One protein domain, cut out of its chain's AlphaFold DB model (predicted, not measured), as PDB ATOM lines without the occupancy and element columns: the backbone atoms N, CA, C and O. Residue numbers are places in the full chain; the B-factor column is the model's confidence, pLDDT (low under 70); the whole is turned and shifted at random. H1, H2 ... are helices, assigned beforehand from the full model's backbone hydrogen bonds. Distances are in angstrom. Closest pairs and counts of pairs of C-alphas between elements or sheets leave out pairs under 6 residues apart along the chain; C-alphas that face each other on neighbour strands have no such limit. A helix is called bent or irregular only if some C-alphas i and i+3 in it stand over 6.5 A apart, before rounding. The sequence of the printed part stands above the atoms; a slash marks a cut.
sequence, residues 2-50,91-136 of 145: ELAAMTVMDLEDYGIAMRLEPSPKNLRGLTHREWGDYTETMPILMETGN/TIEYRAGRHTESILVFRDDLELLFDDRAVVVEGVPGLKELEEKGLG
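Overview. This is residues 2 to 50 and 91 to 136 of the 145 residues of an uncharacterized protein of Synergistaceae bacterium (UniProt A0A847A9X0). Look first for one long helix, H3, with H1 crossing it on one side and the short H4 folded back on its earlier part, residues 93 to 101. A second short helix, H2, lies off at the far end of the longest axis from H4, touching no helix and joined to the rest by long stretches with no named element. You will find 95 printed residues with four named helices, in the order H1, H2, H3, H4 along the chain, and no named strand; the class is all helix, with 49 of the 95 printed residues in the helices. The whole is only just compact, close to loose, with a radius of gyration of the C-alphas of 14.4 A, and the C-alphas span 41 by 32 by 23 A along their three main axes.

Along the chain. Begin with H3, residues 92 to 113, the longest helix with 22 residues. Find C-alpha 92 at (22.286, 22.919, 16.820); from there the helix runs 31.4 A to C-alpha 113 at (5.031, -2.819, 12.018), with both x and y lower at its end than at its start. Next go to the first printed residue, Glu 2, where H1 begins: H1 is residues 2 to 13, and it runs 17.5 A from C-alpha 2 at (1.707, 1.911, 18.952) to C-alpha 13. H4 is residues 127 to 133, seven residues that cover 10.2 A and end with C-alpha 133 at (31.466, 16.141, 12.176). H2 is residues 31 to 38, eight residues that cover 10.7 A from the C-alpha of Thr 31 to that of Tyr 38. None of the four helices is bent or irregular.

Arrangement. Start again from H3 and look at Phe 106. Its C-alpha is 5.3 A from that of Thr 7, the closest pair between H3 and H1. These two helices touch, with 14 pairs of C-alphas within 8 A. Their lines stand at a steep tilt of 51 degrees, and they run opposite ways. Their centres are 10.1 A apart. Now move to Gly 97 in H3: its C-alpha is 3.8 A from that of Leu 127, the closest pair between H3 and H4. H3 touches H4 with residues 93 to 101 alone, with 16 pairs of C-alphas within 8 A. The two run opposite ways at a steep tilt of 42 degrees and form a helical hairpin. H1 and H4 are apart. H2 is apart from H1, from H3 and from H4. On the backbone, every O i to N i+4 pair is within hydrogen-bond range in H2, H3 and H4, and in H1 7 of 8 such pairs are.

Size, cuts and confidence. The two C-alphas farthest apart are those of Asn 26 and Lys 133, at 42.0 A, and the first and last printed C-alphas, of Glu 2 and Gly 136, are 34.9 A apart. The links printed whole are both long: 17 residues, 14 to 30, between H1 and H2, with C-alphas 10 to 23 A from the mean of all C-alphas, and 13 residues, 114 to 126, between H3 and H4, at 12 to 19 A from it. Between H2 and H3 the link runs across the cut, where residues 51 to 90 are not printed; look at C-alphas 50 and 91, which are 9.1 A apart. Before the cut, residues 39 to 50 form another long stretch with no named element. The mean pLDDT of the printed part is 94.1, and no printed residue is under 70 in this model.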
ATOM      1  N   GLU A   2       0.732   3.013  18.858       94.12
ATOM      2  CA  GLU A   2       1.707   1.911  18.952       94.12
ATOM      3  C   GLU A   2       3.065   2.237  18.317       94.12
ATOM      4  O   GLU A   2       4.047   2.299  19.041       94.12
ATOM      5  N   LEU A   3       3.092   2.586  17.025       95.31
ATOM      6  CA  LEU A   3       4.321   2.987  16.329       95.31
ATOM      7  C   LEU A   3       5.099   4.094  17.064       95.31
ATOM      8  O   LEU A   3       6.276   3.946  17.340       95.31
ATOM      9  N   ALA A   4       4.426   5.176  17.468       95.44
ATOM     10  CA  ALA A   4       5.081   6.272  18.187       95.44
ATOM     11  C   ALA A   4       5.582   5.872  19.589       95.44
ATOM     12  O   ALA A   4       6.550   6.447  20.074       95.44
ATOM     13  N   ALA A   5       4.921   4.919  20.254       96.31
ATOM     14  CA  ALA A   5       5.381   4.390  21.533       96.31
ATOM     15  C   ALA A   5       6.624   3.517  21.354       96.31
ATOM     16  O   ALA A   5       7.563   3.674  22.125       96.31
ATOM     17  N   MET A   6       6.639   2.663  20.326       97.44
ATOM     18  CA  MET A   6       7.808   1.866  19.955       97.44
ATOM     19  C   MET A   6       9.017   2.759  19.679       97.44
ATOM     20  O   MET A   6      10.018   2.643  20.372       97.44
ATOM     21  N   THR A   7       8.851   3.773  18.832       97.50
ATOM     22  CA  THR A   7       9.925   4.720  18.509       97.50
ATOM     23  C   THR A   7      10.487   5.435  19.725       97.50
ATOM     24  O   THR A   7      11.693   5.627  19.827       97.50
ATOM     25  N   VAL A   8       9.636   5.857  20.664       96.88
ATOM     26  CA  VAL A   8      10.128   6.518  21.880       96.88
ATOM     27  C   VAL A   8      10.896   5.548  22.773       96.88
ATOM     28  O   VAL A   8      11.892   5.972  23.349       96.88
ATOM     29  N   MET A   9      10.474   4.282  22.874       97.12
ATOM     30  CA  MET A   9      11.207   3.256  23.625       97.12
ATOM     31  C   MET A   9      12.566   2.972  22.980       97.12
ATOM     32  O   MET A   9      13.580   3.031  23.666       97.12
ATOM     33  N   ASP A  10      12.604   2.765  21.668       97.88
ATOM     34  CA  ASP A  10      13.840   2.431  20.960       97.88
ATOM     35  C   ASP A  10      14.822   3.615  20.960       97.88
ATOM     36  O   ASP A  10      16.028   3.434  21.106       97.88
ATOM     37  N   LEU A  11      14.331   4.861  20.927       97.31
ATOM     38  CA  LEU A  11      15.174   6.049  21.103       97.31
ATOM     39  C   LEU A  11      15.842   6.139  22.486       97.31
ATOM     40  O   LEU A  11      16.904   6.765  22.597       97.31
ATOM     41  N   GLU A  12      15.280   5.528  23.535       95.56
ATOM     42  CA  GLU A  12      15.934   5.482  24.849       95.56
ATOM     43  C   GLU A  12      17.234   4.665  24.810       95.56
ATOM     44  O   GLU A  12      18.199   5.060  25.472       95.56
ATOM     45  N   ASP A  13      17.320   3.626  23.970       93.81
ATOM     46  CA  ASP A  13      18.550   2.842  23.769       93.81
ATOM     47  C   ASP A  13      19.676   3.684  23.142       93.81
ATOM     48  O   ASP A  13      20.861   3.456  23.403       93.81
ATOM     49  N   TYR A  14      19.316   4.729  22.389       91.38
ATOM     50  CA  TYR A  14      20.240   5.732  21.847       91.38
ATOM     51  C   TYR A  14      20.512   6.897  22.816       91.38
ATOM     52  O   TYR A  14      21.229   7.841  22.476       91.38
ATOM     53  N   GLY A  15      19.951   6.867  24.030       91.50
ATOM     54  CA  GLY A  15      20.058   7.949  25.010       91.50
ATOM     55  C   GLY A  15      19.219   9.185  24.664       91.50
ATOM     56  O   GLY A  15      19.450  10.273  25.203       91.50
ATOM     57  N   ILE A  16      18.238   9.052  23.768       93.06
ATOM     58  CA  ILE A  16      17.393  10.145  23.283       93.06
ATOM     59  C   ILE A  16      16.015  10.047  23.944       93.06
ATOM     60  O   ILE A  16      15.045   9.567  23.374       93.06
ATOM     61  N   ALA A  17      15.894  10.590  25.155       91.75
ATOM     62  CA  ALA A  17      14.601  10.637  25.842       91.75
ATOM     63  C   ALA A  17      13.624  11.602  25.142       91.75
ATOM     64  O   ALA A  17      13.894  12.806  25.085       91.75
ATOM     65  N   MET A  18      12.489  11.106  24.644       92.06
ATOM     66  CA  MET A  18      11.429  11.907  24.017       92.06
ATOM     67  C   MET A  18      10.118  11.786  24.796       92.06
ATOM     68  O   MET A  18       9.759  10.717  25.280       92.06
ATOM     69  N   ARG A  19       9.365  12.884  24.906       92.50
ATOM     70  CA  ARG A  19       8.033  12.849  25.519       92.50
ATOM     71  C   ARG A  19       6.985  12.529  24.457       92.50
ATOM     72  O   ARG A  19       6.817  13.291  23.511       92.50
ATOM     73  N   LEU A  20       6.255  11.434  24.646       94.50
ATOM     74  CA  LEU A  20       5.129  11.072  23.787       94.50
ATOM     75  C   LEU A  20       3.851  11.787  24.234       94.50
ATOM     76  O   LEU A  20       3.401  11.615  25.369       94.50
ATOM     77  N   GLU A  21       3.229  12.544  23.330       92.75
ATOM     78  CA  GLU A  21       1.972  13.242  23.603       92.75
ATOM     79  C   GLU A  21       0.962  13.086  22.453       92.75
ATOM     80  O   GLU A  21       1.295  13.335  21.291       92.75
ATOM     81  N   PRO A  22      -0.305  12.717  22.733       91.94
ATOM     82  CA  PRO A  22      -1.357  12.792  21.729       91.94
ATOM     83  C   PRO A  22      -1.719  14.254  21.440       91.94
ATOM     84  O   PRO A  22      -2.013  15.027  22.352       91.94
ATOM     85  N   SER A  23      -1.800  14.617  20.158       90.88
ATOM     86  CA  SER A  23      -2.280  15.943  19.751       90.88
ATOM     87  C   SER A  23      -3.731  16.175  20.223       90.88
ATOM     88  O   SER A  23      -4.608  15.359  19.895       90.88
ATOM     89  N   PRO A  24      -4.032  17.262  20.966       92.19
ATOM     90  CA  PRO A  24      -5.378  17.538  21.463       92.19
ATOM     91  C   PRO A  24      -6.414  17.645  20.339       92.19
ATOM     92  O   PRO A  24      -6.185  18.286  19.314       92.19
ATOM     93  N   LYS A  25      -7.604  17.062  20.544       89.94
ATOM     94  CA  LYS A  25      -8.652  17.006  19.502       89.94
ATOM     95  C   LYS A  25      -9.190  18.368  19.062       89.94
ATOM     96  O   LYS A  25      -9.699  18.506  17.956       89.94
ATOM     97  N   ASN A  26      -9.105  19.360  19.940       93.06
ATOM     98  CA  ASN A  26      -9.576  20.722  19.717       93.06
ATOM     99  C   ASN A  26      -8.488  21.667  19.173       93.06
ATOM    100  O   ASN A  26      -8.791  22.831  18.921       93.06
ATOM    101  N   LEU A  27      -7.248  21.198  18.982       90.31
ATOM    102  CA  LEU A  27      -6.128  22.013  18.507       90.31
ATOM    103  C   LEU A  27      -6.137  22.138  16.975       90.31
ATOM    104  O   LEU A  27      -5.321  21.542  16.277       90.31
ATOM    105  N   ARG A  28      -7.112  22.889  16.457       91.31
ATOM    106  CA  ARG A  28      -7.287  23.150  15.021       91.31
ATOM    107  C   ARG A  28      -6.252  24.138  14.477       91.31
ATOM    108  O   ARG A  28      -5.702  24.947  15.221       91.31
ATOM    109  N   GLY A  29      -6.034  24.102  13.165       91.38
ATOM    110  CA  GLY A  29      -5.155  25.017  12.430       91.38
ATOM    111  C   GLY A  29      -3.702  24.550  12.290       91.38
ATOM    112  O   GLY A  29      -2.883  25.297  11.760       91.38
ATOM    113  N   LEU A  30      -3.375  23.332  12.735       92.25
ATOM    114  CA  LEU A  30      -2.050  22.727  12.575       92.25
ATOM    115  C   LEU A  30      -2.094  21.615  11.527       92.25
ATOM    116  O   LEU A  30      -2.982  20.768  11.567       92.25
ATOM    117  N   THR A  31      -1.111  21.582  10.623       91.94
ATOM    118  CA  THR A  31      -1.078  20.648   9.483       91.94
ATOM    119  C   THR A  31      -1.239  19.188   9.904       91.94
ATOM    120  O   THR A  31      -2.072  18.480   9.346       91.94
ATOM    121  N   HIS A  32      -0.503  18.740  10.926       92.75
ATOM    122  CA  HIS A  32      -0.573  17.359  11.413       92.75
ATOM    123  C   HIS A  32      -1.946  17.015  11.999       92.75
ATOM    124  O   HIS A  32      -2.369  15.866  11.930       92.75
ATOM    125  N   ARG A  33      -2.667  18.001  12.550       93.50
ATOM    126  CA  ARG A  33      -4.028  17.802  13.055       93.50
ATOM    127  C   ARG A  33      -5.041  17.751  11.921       93.50
ATOM    128  O   ARG A  33      -5.855  16.835  11.884       93.50
ATOM    129  N   GLU A  34      -5.003  18.731  11.026       94.00
ATOM    130  CA  GLU A  34      -5.983  18.823   9.945       94.00
ATOM    131  C   GLU A  34      -5.839  17.650   8.970       94.00
ATOM    132  O   GLU A  34      -6.834  17.054   8.579       94.00
ATOM    133  N   TRP A  35      -4.620  17.235   8.626       94.19
ATOM    134  CA  TRP A  35      -4.442  16.066   7.761       94.19
ATOM    135  C   TRP A  35      -4.864  14.776   8.467       94.19
ATOM    136  O   TRP A  35      -5.658  14.026   7.918       94.19
ATOM    137  N   GLY A  36      -4.447  14.555   9.717       92.44
ATOM    138  CA  GLY A  36      -4.829  13.343  10.453       92.44
ATOM    139  C   GLY A  36      -6.329  13.169  10.686       92.44
ATOM    140  O   GLY A  36      -6.791  12.042  10.817       92.44
ATOM    141  N   ASP A  37      -7.089  14.264  10.756       92.69
ATOM    142  CA  ASP A  37      -8.537  14.209  10.971       92.69
ATOM    143  C   ASP A  37      -9.342  14.045   9.668       92.69
ATOM    144  O   ASP A  37     -10.495  13.611   9.730       92.69
ATOM    145  N   TYR A  38      -8.775  14.410   8.512       94.56
ATOM    146  CA  TYR A  38      -9.513  14.516   7.245       94.56
ATOM    147  C   TYR A  38      -8.924  13.700   6.083       94.56
ATOM    148  O   TYR A  38      -9.506  13.697   4.996       94.56
ATOM    149  N   THR A  39      -7.805  13.002   6.278       95.31
ATOM    150  CA  THR A  39      -7.180  12.129   5.273       95.31
ATOM    151  C   THR A  39      -6.726  10.804   5.894       95.31
ATOM    152  O   THR A  39      -6.820  10.596   7.100       95.31
ATOM    153  N   GLU A  40      -6.198   9.898   5.068       91.81
ATOM    154  CA  GLU A  40      -5.557   8.647   5.510       91.81
ATOM    155  C   GLU A  40      -4.067   8.831   5.864       91.81
ATOM    156  O   GLU A  40      -3.294   7.871   5.914       91.81
ATOM    157  N   THR A  41      -3.623  10.075   6.071       91.62
ATOM    158  CA  THR A  41      -2.242  10.370   6.458       91.62
ATOM    159  C   THR A  41      -1.971   9.860   7.875       91.62
ATOM    160  O   THR A  41      -2.839   9.900   8.743       91.62
ATOM    161  N   MET A  42      -0.733   9.432   8.129       90.56
ATOM    162  CA  MET A  42      -0.224   9.134   9.469       90.56
ATOM    163  C   MET A  42       0.655  10.302   9.941       90.56
ATOM    164  O   MET A  42       1.870  10.273   9.757       90.56
ATOM    165  N   PRO A  43       0.065  11.387  10.468       91.75
ATOM    166  CA  PRO A  43       0.825  12.575  10.798       91.75
ATOM    167  C   PRO A  43       1.572  12.394  12.115       91.75
ATOM    168  O   PRO A  43       1.009  11.960  13.123       91.75
ATOM    169  N   ILE A  44       2.834  12.805  12.119       90.94
ATOM    170  CA  ILE A  44       3.671  12.847  13.311       90.94
ATOM    171  C   ILE A  44       4.354  14.199  13.355       90.94
ATOM    172  O   ILE A  44       4.770  14.741  12.333       90.94
ATOM    173  N   LEU A  45       4.423  14.749  14.560       92.44
ATOM    174  CA  LEU A  45       5.187  15.940  14.861       92.44
ATOM    175  C   LEU A  45       6.272  15.523  15.843       92.44
ATOM    176  O   LEU A  45       5.972  14.967  16.896       92.44
ATOM    177  N   MET A  46       7.517  15.786  15.472       93.50
ATOM    178  CA  MET A  46       8.671  15.637  16.343       93.50
ATOM    179  C   MET A  46       9.244  17.023  16.591       93.50
ATOM    180  O   MET A  46       9.284  17.861  15.691       93.50
ATOM    181  N   GLU A  47       9.669  17.272  17.819       91.38
ATOM    182  CA  GLU A  47      10.334  18.513  18.172       91.38
ATOM    183  C   GLU A  47      11.477  18.243  19.139       91.38
ATOM    184  O   GLU A  47      11.460  17.300  19.931       91.38
ATOM    185  N   THR A  48      12.489  19.097  19.069       90.81
ATOM    186  CA  THR A  48      13.567  19.148  20.049       90.81
ATOM    187  C   THR A  48      13.518  20.498  20.740       90.81
ATOM    188  O   THR A  48      13.125  21.508  20.148       90.81
ATOM    189  N   GLY A  49      13.888  20.525  22.022       88.19
ATOM    190  CA  GLY A  49      13.901  21.770  22.781       88.19
ATOM    191  C   GLY A  49      14.749  22.819  22.076       88.19
ATOM    192  O   GLY A  49      15.854  22.531  21.640       88.19
ATOM    193  N   ASN A  50      14.235  24.039  21.940       91.06
ATOM    194  CA  ASN A  50      14.934  25.108  21.241       91.06
ATOM    195  C   ASN A  50      15.031  26.356  22.127       91.06
ATOM    196  O   ASN A  50      14.037  27.076  22.294       91.06
ATOM    197  N   THR A  91      23.082  22.479  21.617       95.00
ATOM    198  CA  THR A  91      23.730  22.861  20.356       95.00
ATOM    199  C   THR A  91      22.843  22.514  19.162       95.00
ATOM    200  O   THR A  91      21.936  21.681  19.246       95.00
ATOM    201  N   ILE A  92      23.049  23.194  18.038       95.88
ATOM    202  CA  ILE A  92      22.286  22.919  16.820       95.88
ATOM    203  C   ILE A  92      22.558  21.502  16.303       95.88
ATOM    204  O   ILE A  92      21.622  20.851  15.854       95.88
ATOM    205  N   GLU A  93      23.784  20.995  16.451       96.50
ATOM    206  CA  GLU A  93      24.170  19.618  16.132       96.50
ATOM    207  C   GLU A  93      23.369  18.612  16.952       96.50
ATOM    208  O   GLU A  93      22.764  17.711  16.385       96.50
ATOM    209  N   TYR A  94      23.295  18.809  18.270       95.25
ATOM    210  CA  TYR A  94      22.536  17.937  19.160       95.25
ATOM    211  C   TYR A  94      21.039  17.965  18.830       95.25
ATOM    212  O   TYR A  94      20.390  16.927  18.716       95.25
ATOM    213  N   ARG A  95      20.468  19.157  18.619       95.12
ATOM    214  CA  ARG A  95      19.035  19.311  18.321       95.12
ATOM    215  C   ARG A  95      18.649  18.757  16.954       95.12
ATOM    216  O   ARG A  95      17.591  18.141  16.845       95.12
ATOM    217  N   ALA A  96      19.478  18.974  15.936       96.00
ATOM    218  CA  ALA A  96      19.285  18.385  14.616       96.00
ATOM    219  C   ALA A  96      19.491  16.869  14.675       96.00
ATOM    220  O   ALA A  96      18.638  16.126  14.211       96.00
ATOM    221  N   GLY A  97      20.560  16.412  15.329       96.12
ATOM    222  CA  GLY A  97      20.912  15.002  15.463       96.12
ATOM    223  C   GLY A  97      19.839  14.186  16.155       96.12
ATOM    224  O   GLY A  97      19.426  13.161  15.629       96.12
ATOM    225  N   ARG A  98      19.289  14.687  17.265       95.69
ATOM    226  CA  ARG A  98      18.147  14.051  17.929       95.69
ATOM    227  C   ARG A  98      16.951  13.901  17.007       95.69
ATOM    228  O   ARG A  98      16.299  12.864  17.025       95.69
ATOM    229  N   HIS A  99      16.645  14.933  16.226       95.69
ATOM    230  CA  HIS A  99      15.514  14.896  15.312       95.69
ATOM    231  C   HIS A  99      15.764  13.926  14.152       95.69
ATOM    232  O   HIS A  99      14.858  13.186  13.774       95.69
ATOM    233  N   THR A 100      16.975  13.907  13.598       96.25
ATOM    234  CA  THR A 100      17.333  13.006  12.506       96.25
ATOM    235  C   THR A 100      17.355  11.549  12.961       96.25
ATOM    236  O   THR A 100      16.737  10.715  12.309       96.25
ATOM    237  N   GLU A 101      17.960  11.255  14.116       97.44
ATOM    238  CA  GLU A 101      17.929   9.919  14.728       97.44
ATOM    239  C   GLU A 101      16.485   9.468  14.983       97.44
ATOM    240  O   GLU A 101      16.111   8.355  14.635       97.44
ATOM    241  N   SER A 102      15.631  10.368  15.487       97.00
ATOM    242  CA  SER A 102      14.210  10.065  15.715       97.00
ATOM    243  C   SER A 102      13.464   9.696  14.436       97.00
ATOM    244  O   SER A 102      12.595   8.833  14.474       97.00
ATOM    245  N   ILE A 103      13.794  10.322  13.302       95.81
ATOM    246  CA  ILE A 103      13.210   9.970  12.001       95.81
ATOM    247  C   ILE A 103      13.701   8.595  11.536       95.81
ATOM    248  O   ILE A 103      12.905   7.841  10.982       95.81
ATOM    249  N   LEU A 104      14.983   8.277  11.741       96.69
ATOM    250  CA  LEU A 104      15.562   6.989  11.352       96.69
ATOM    251  C   LEU A 104      14.943   5.837  12.149       96.69
ATOM    252  O   LEU A 104      14.406   4.917  11.539       96.69
ATOM    253  N   VAL A 105      14.895   5.951  13.480       97.19
ATOM    254  CA  VAL A 105      14.250   4.952  14.352       97.19
ATOM    255  C   VAL A 105      12.767   4.809  14.008       97.19
ATOM    256  O   VAL A 105      12.275   3.706  13.802       97.19
ATOM    257  N   PHE A 106      12.056   5.927  13.828       96.44
ATOM    258  CA  PHE A 106      10.655   5.895  13.409       96.44
ATOM    259  C   PHE A 106      10.437   5.137  12.096       96.44
ATOM    260  O   PHE A 106       9.453   4.417  11.937       96.44
ATOM    261  N   ARG A 107      11.335   5.337  11.129       95.50
ATOM    262  CA  ARG A 107      11.299   4.665   9.831       95.50
ATOM    263  C   ARG A 107      11.538   3.163   9.977       95.50
ATOM    264  O   ARG A 107      10.860   2.397   9.295       95.50
ATOM    265  N   ASP A 108      12.467   2.761  10.839       95.88
ATOM    266  CA  ASP A 108      12.772   1.352  11.093       95.88
ATOM    267  C   ASP A 108      11.573   0.647  11.747       95.88
ATOM    268  O   ASP A 108      11.144  -0.411  11.282       95.88
ATOM    269  N   ASP A 109      10.936   1.291  12.728       96.94
ATOM    270  CA  ASP A 109       9.717   0.773  13.361       96.94
ATOM    271  C   ASP A 109       8.523   0.735  12.406       96.94
ATOM    272  O   ASP A 109       7.679  -0.162  12.480       96.94
ATOM    273  N   LEU A 110       8.424   1.720  11.505       96.12
ATOM    274  CA  LEU A 110       7.372   1.763  10.492       96.12
ATOM    275  C   LEU A 110       7.469   0.540   9.577       96.12
ATOM    276  O   LEU A 110       6.446  -0.091   9.333       96.12
ATOM    277  N   GLU A 111       8.672   0.200   9.105       95.88
ATOM    278  CA  GLU A 111       8.918  -1.005   8.302       95.88
ATOM    279  C   GLU A 111       8.621  -2.285   9.093       95.88
ATOM    280  O   GLU A 111       8.029  -3.217   8.552       95.88
ATOM    281  N   LEU A 112       8.979  -2.325  10.377       95.81
ATOM    282  CA  LEU A 112       8.745  -3.492  11.222       95.81
ATOM    283  C   LEU A 112       7.253  -3.757  11.483       95.81
ATOM    284  O   LEU A 112       6.826  -4.912  11.491       95.81
ATOM    285  N   LEU A 113       6.464  -2.706  11.724       95.56
ATOM    286  CA  LEU A 113       5.031  -2.819  12.018       95.56
ATOM    287  C   LEU A 113       4.161  -2.879  10.755       95.56
ATOM    288  O   LEU A 113       3.083  -3.474  10.781       95.56
ATOM    289  N   PHE A 114       4.606  -2.242   9.672       94.25
ATOM    290  CA  PHE A 114       3.870  -2.088   8.420       94.25
ATOM    291  C   PHE A 114       4.828  -2.279   7.236       94.25
ATOM    292  O   PHE A 114       5.290  -1.313   6.622       94.25
ATOM    293  N   ASP A 115       5.131  -3.536   6.912       90.25
ATOM    294  CA  ASP A 115       6.085  -3.910   5.858       90.25
ATOM    295  C   ASP A 115       5.737  -3.302   4.483       90.25
ATOM    296  O   ASP A 115       6.616  -2.889   3.726       90.25
ATOM    297  N   ASP A 116       4.445  -3.148   4.191       93.75
ATOM    298  CA  ASP A 116       3.904  -2.516   2.987       93.75
ATOM    299  C   ASP A 116       4.100  -0.988   2.930       93.75
ATOM    300  O   ASP A 116       3.834  -0.365   1.898       93.75
ATOM    301  N   ARG A 117       4.574  -0.370   4.021       90.06
ATOM    302  CA  ARG A 117       4.783   1.082   4.166       90.06
ATOM    303  C   ARG A 117       6.235   1.467   4.434       90.06
ATOM    304  O   ARG A 117       6.494   2.617   4.798       90.06
ATOM    305  N   ALA A 118       7.174   0.546   4.233       92.25
ATOM    306  CA  ALA A 118       8.595   0.807   4.406       92.25
ATOM    307  C   ALA A 118       9.071   1.990   3.540       92.25
ATOM    308  O   ALA A 118       8.770   2.093   2.348       92.25
ATOM    309  N   VAL A 119       9.854   2.883   4.145       91.69
ATOM    310  CA  VAL A 119      10.474   4.030   3.467       91.69
ATOM    311  C   VAL A 119      11.979   3.833   3.488       91.69
ATOM    312  O   VAL A 119      12.536   3.581   4.546       91.69
ATOM    313  N   VAL A 120      12.671   3.956   2.357       91.19
ATOM    314  CA  VAL A 120      14.143   3.876   2.315       91.19
ATOM    315  C   VAL A 120      14.721   5.283   2.228       91.19
ATOM    316  O   VAL A 120      14.322   6.072   1.370       91.19
ATOM    317  N   VAL A 121      15.661   5.589   3.118       91.75
ATOM    318  CA  VAL A 121      16.434   6.834   3.120       91.75
ATOM    319  C   VAL A 121      17.917   6.497   3.218       91.75
ATOM    320  O   VAL A 121      18.300   5.558   3.906       91.75
ATOM    321  N   GLU A 122      18.755   7.259   2.523       92.81
ATOM    322  CA  GLU A 122      20.204   7.051   2.484       92.81
ATOM    323  C   GLU A 122      20.935   8.375   2.733       92.81
ATOM    324  O   GLU A 122      20.417   9.450   2.430       92.81
ATOM    325  N   GLY A 123      22.151   8.302   3.283       92.38
ATOM    326  CA  GLY A 123      22.999   9.481   3.504       92.38
ATOM    327  C   GLY A 123      22.493  10.443   4.586       92.38
ATOM    328  O   GLY A 123      22.905  11.601   4.618       92.38
ATOM    329  N   VAL A 124      21.599   9.980   5.457       95.06
ATOM    330  CA  VAL A 124      21.031  10.762   6.556       95.06
ATOM    331  C   VAL A 124      21.897  10.571   7.812       95.06
ATOM    332  O   VAL A 124      22.067   9.432   8.244       95.06
ATOM    333  N   PRO A 125      22.465  11.637   8.406       96.56
ATOM    334  CA  PRO A 125      23.363  11.489   9.545       96.56
ATOM    335  C   PRO A 125      22.618  11.300  10.866       96.56
ATOM    336  O   PRO A 125      21.733  12.085  11.204       96.56
ATOM    337  N   GLY A 126      23.035  10.310  11.651       95.88
ATOM    338  CA  GLY A 126      22.564  10.134  13.025       95.88
ATOM    339  C   GLY A 126      23.120  11.180  14.000       95.88
ATOM    340  O   GLY A 126      23.978  12.002  13.651       95.88
ATOM    341  N   LEU A 127      22.672  11.120  15.255       95.88
ATOM    342  CA  LEU A 127      23.082  12.049  16.317       95.88
ATOM    343  C   LEU A 127      24.604  12.081  16.491       95.88
ATOM    344  O   LEU A 127      25.213  13.149  16.452       95.88
ATOM    345  N   LYS A 128      25.222  10.903  16.614       95.75
ATOM    346  CA  LYS A 128      26.666  10.780  16.839       95.75
ATOM    347  C   LYS A 128      27.480  11.424  15.717       95.75
ATOM    348  O   LYS A 128      28.433  12.149  15.986       95.75
ATOM    349  N   GLU A 129      27.099  11.200  14.460       96.62
ATOM    350  CA  GLU A 129      27.827  11.786  13.333       96.62
ATOM    351  C   GLU A 129      27.705  13.310  13.290       96.62
ATOM    352  O   GLU A 129      28.671  13.993  12.946       96.62
ATOM    353  N   LEU A 130      26.529  13.847  13.630       96.44
ATOM    354  CA  LEU A 130      26.293  15.288  13.675       96.44
ATOM    355  C   LEU A 130      27.085  15.967  14.791       96.44
ATOM    356  O   LEU A 130      27.633  17.045  14.563       96.44
ATOM    357  N   GLU A 131      27.198  15.340  15.959       94.81
ATOM    358  CA  GLU A 131      28.029  15.852  17.053       94.81
ATOM    359  C   GLU A 131      29.531  15.770  16.741       94.81
ATOM    360  O   GLU A 131      30.280  16.676  17.104       94.81
ATOM    361  N   GLU A 132      29.979  14.726  16.036       96.81
ATOM    362  CA  GLU A 132      31.394  14.528  15.691       96.81
ATOM    363  C   GLU A 132      31.862  15.396  14.512       96.81
ATOM    364  O   GLU A 132      32.939  15.991  14.568       96.81
ATOM    365  N   LYS A 133      31.081  15.456  13.426       96.88
ATOM    366  CA  LYS A 133      31.466  16.141  12.176       96.88
ATOM    367  C   LYS A 133      30.955  17.584  12.107       96.88
ATOM    368  O   LYS A 133      31.478  18.380  11.326       96.88
ATOM    369  N   GLY A 134      29.961  17.930  12.927       95.88
ATOM    370  CA  GLY A 134      29.277  19.218  12.908       95.88
ATOM    371  C   GLY A 134      28.227  19.322  11.800       95.88
ATOM    372  O   GLY A 134      28.332  18.689  10.747       95.88
ATOM    373  N   LEU A 135      27.220  20.177  12.003       93.56
ATOM    374  CA  LEU A 135      26.098  20.311  11.067       93.56
ATOM    375  C   LEU A 135      26.559  20.765   9.675       93.56
ATOM    376  O   LEU A 135      26.070  20.275   8.662       93.56
ATOM    377  N   GLY A 136      27.531  21.681   9.624       93.69
ATOM    378  CA  GLY A 136      28.039  22.248   8.375       93.69
ATOM    379  C   GLY A 136      28.636  21.219   7.410       93.69
ATOM    380  O   GLY A 136      28.591  21.450   6.208       93.69
TER     381      GLY A 136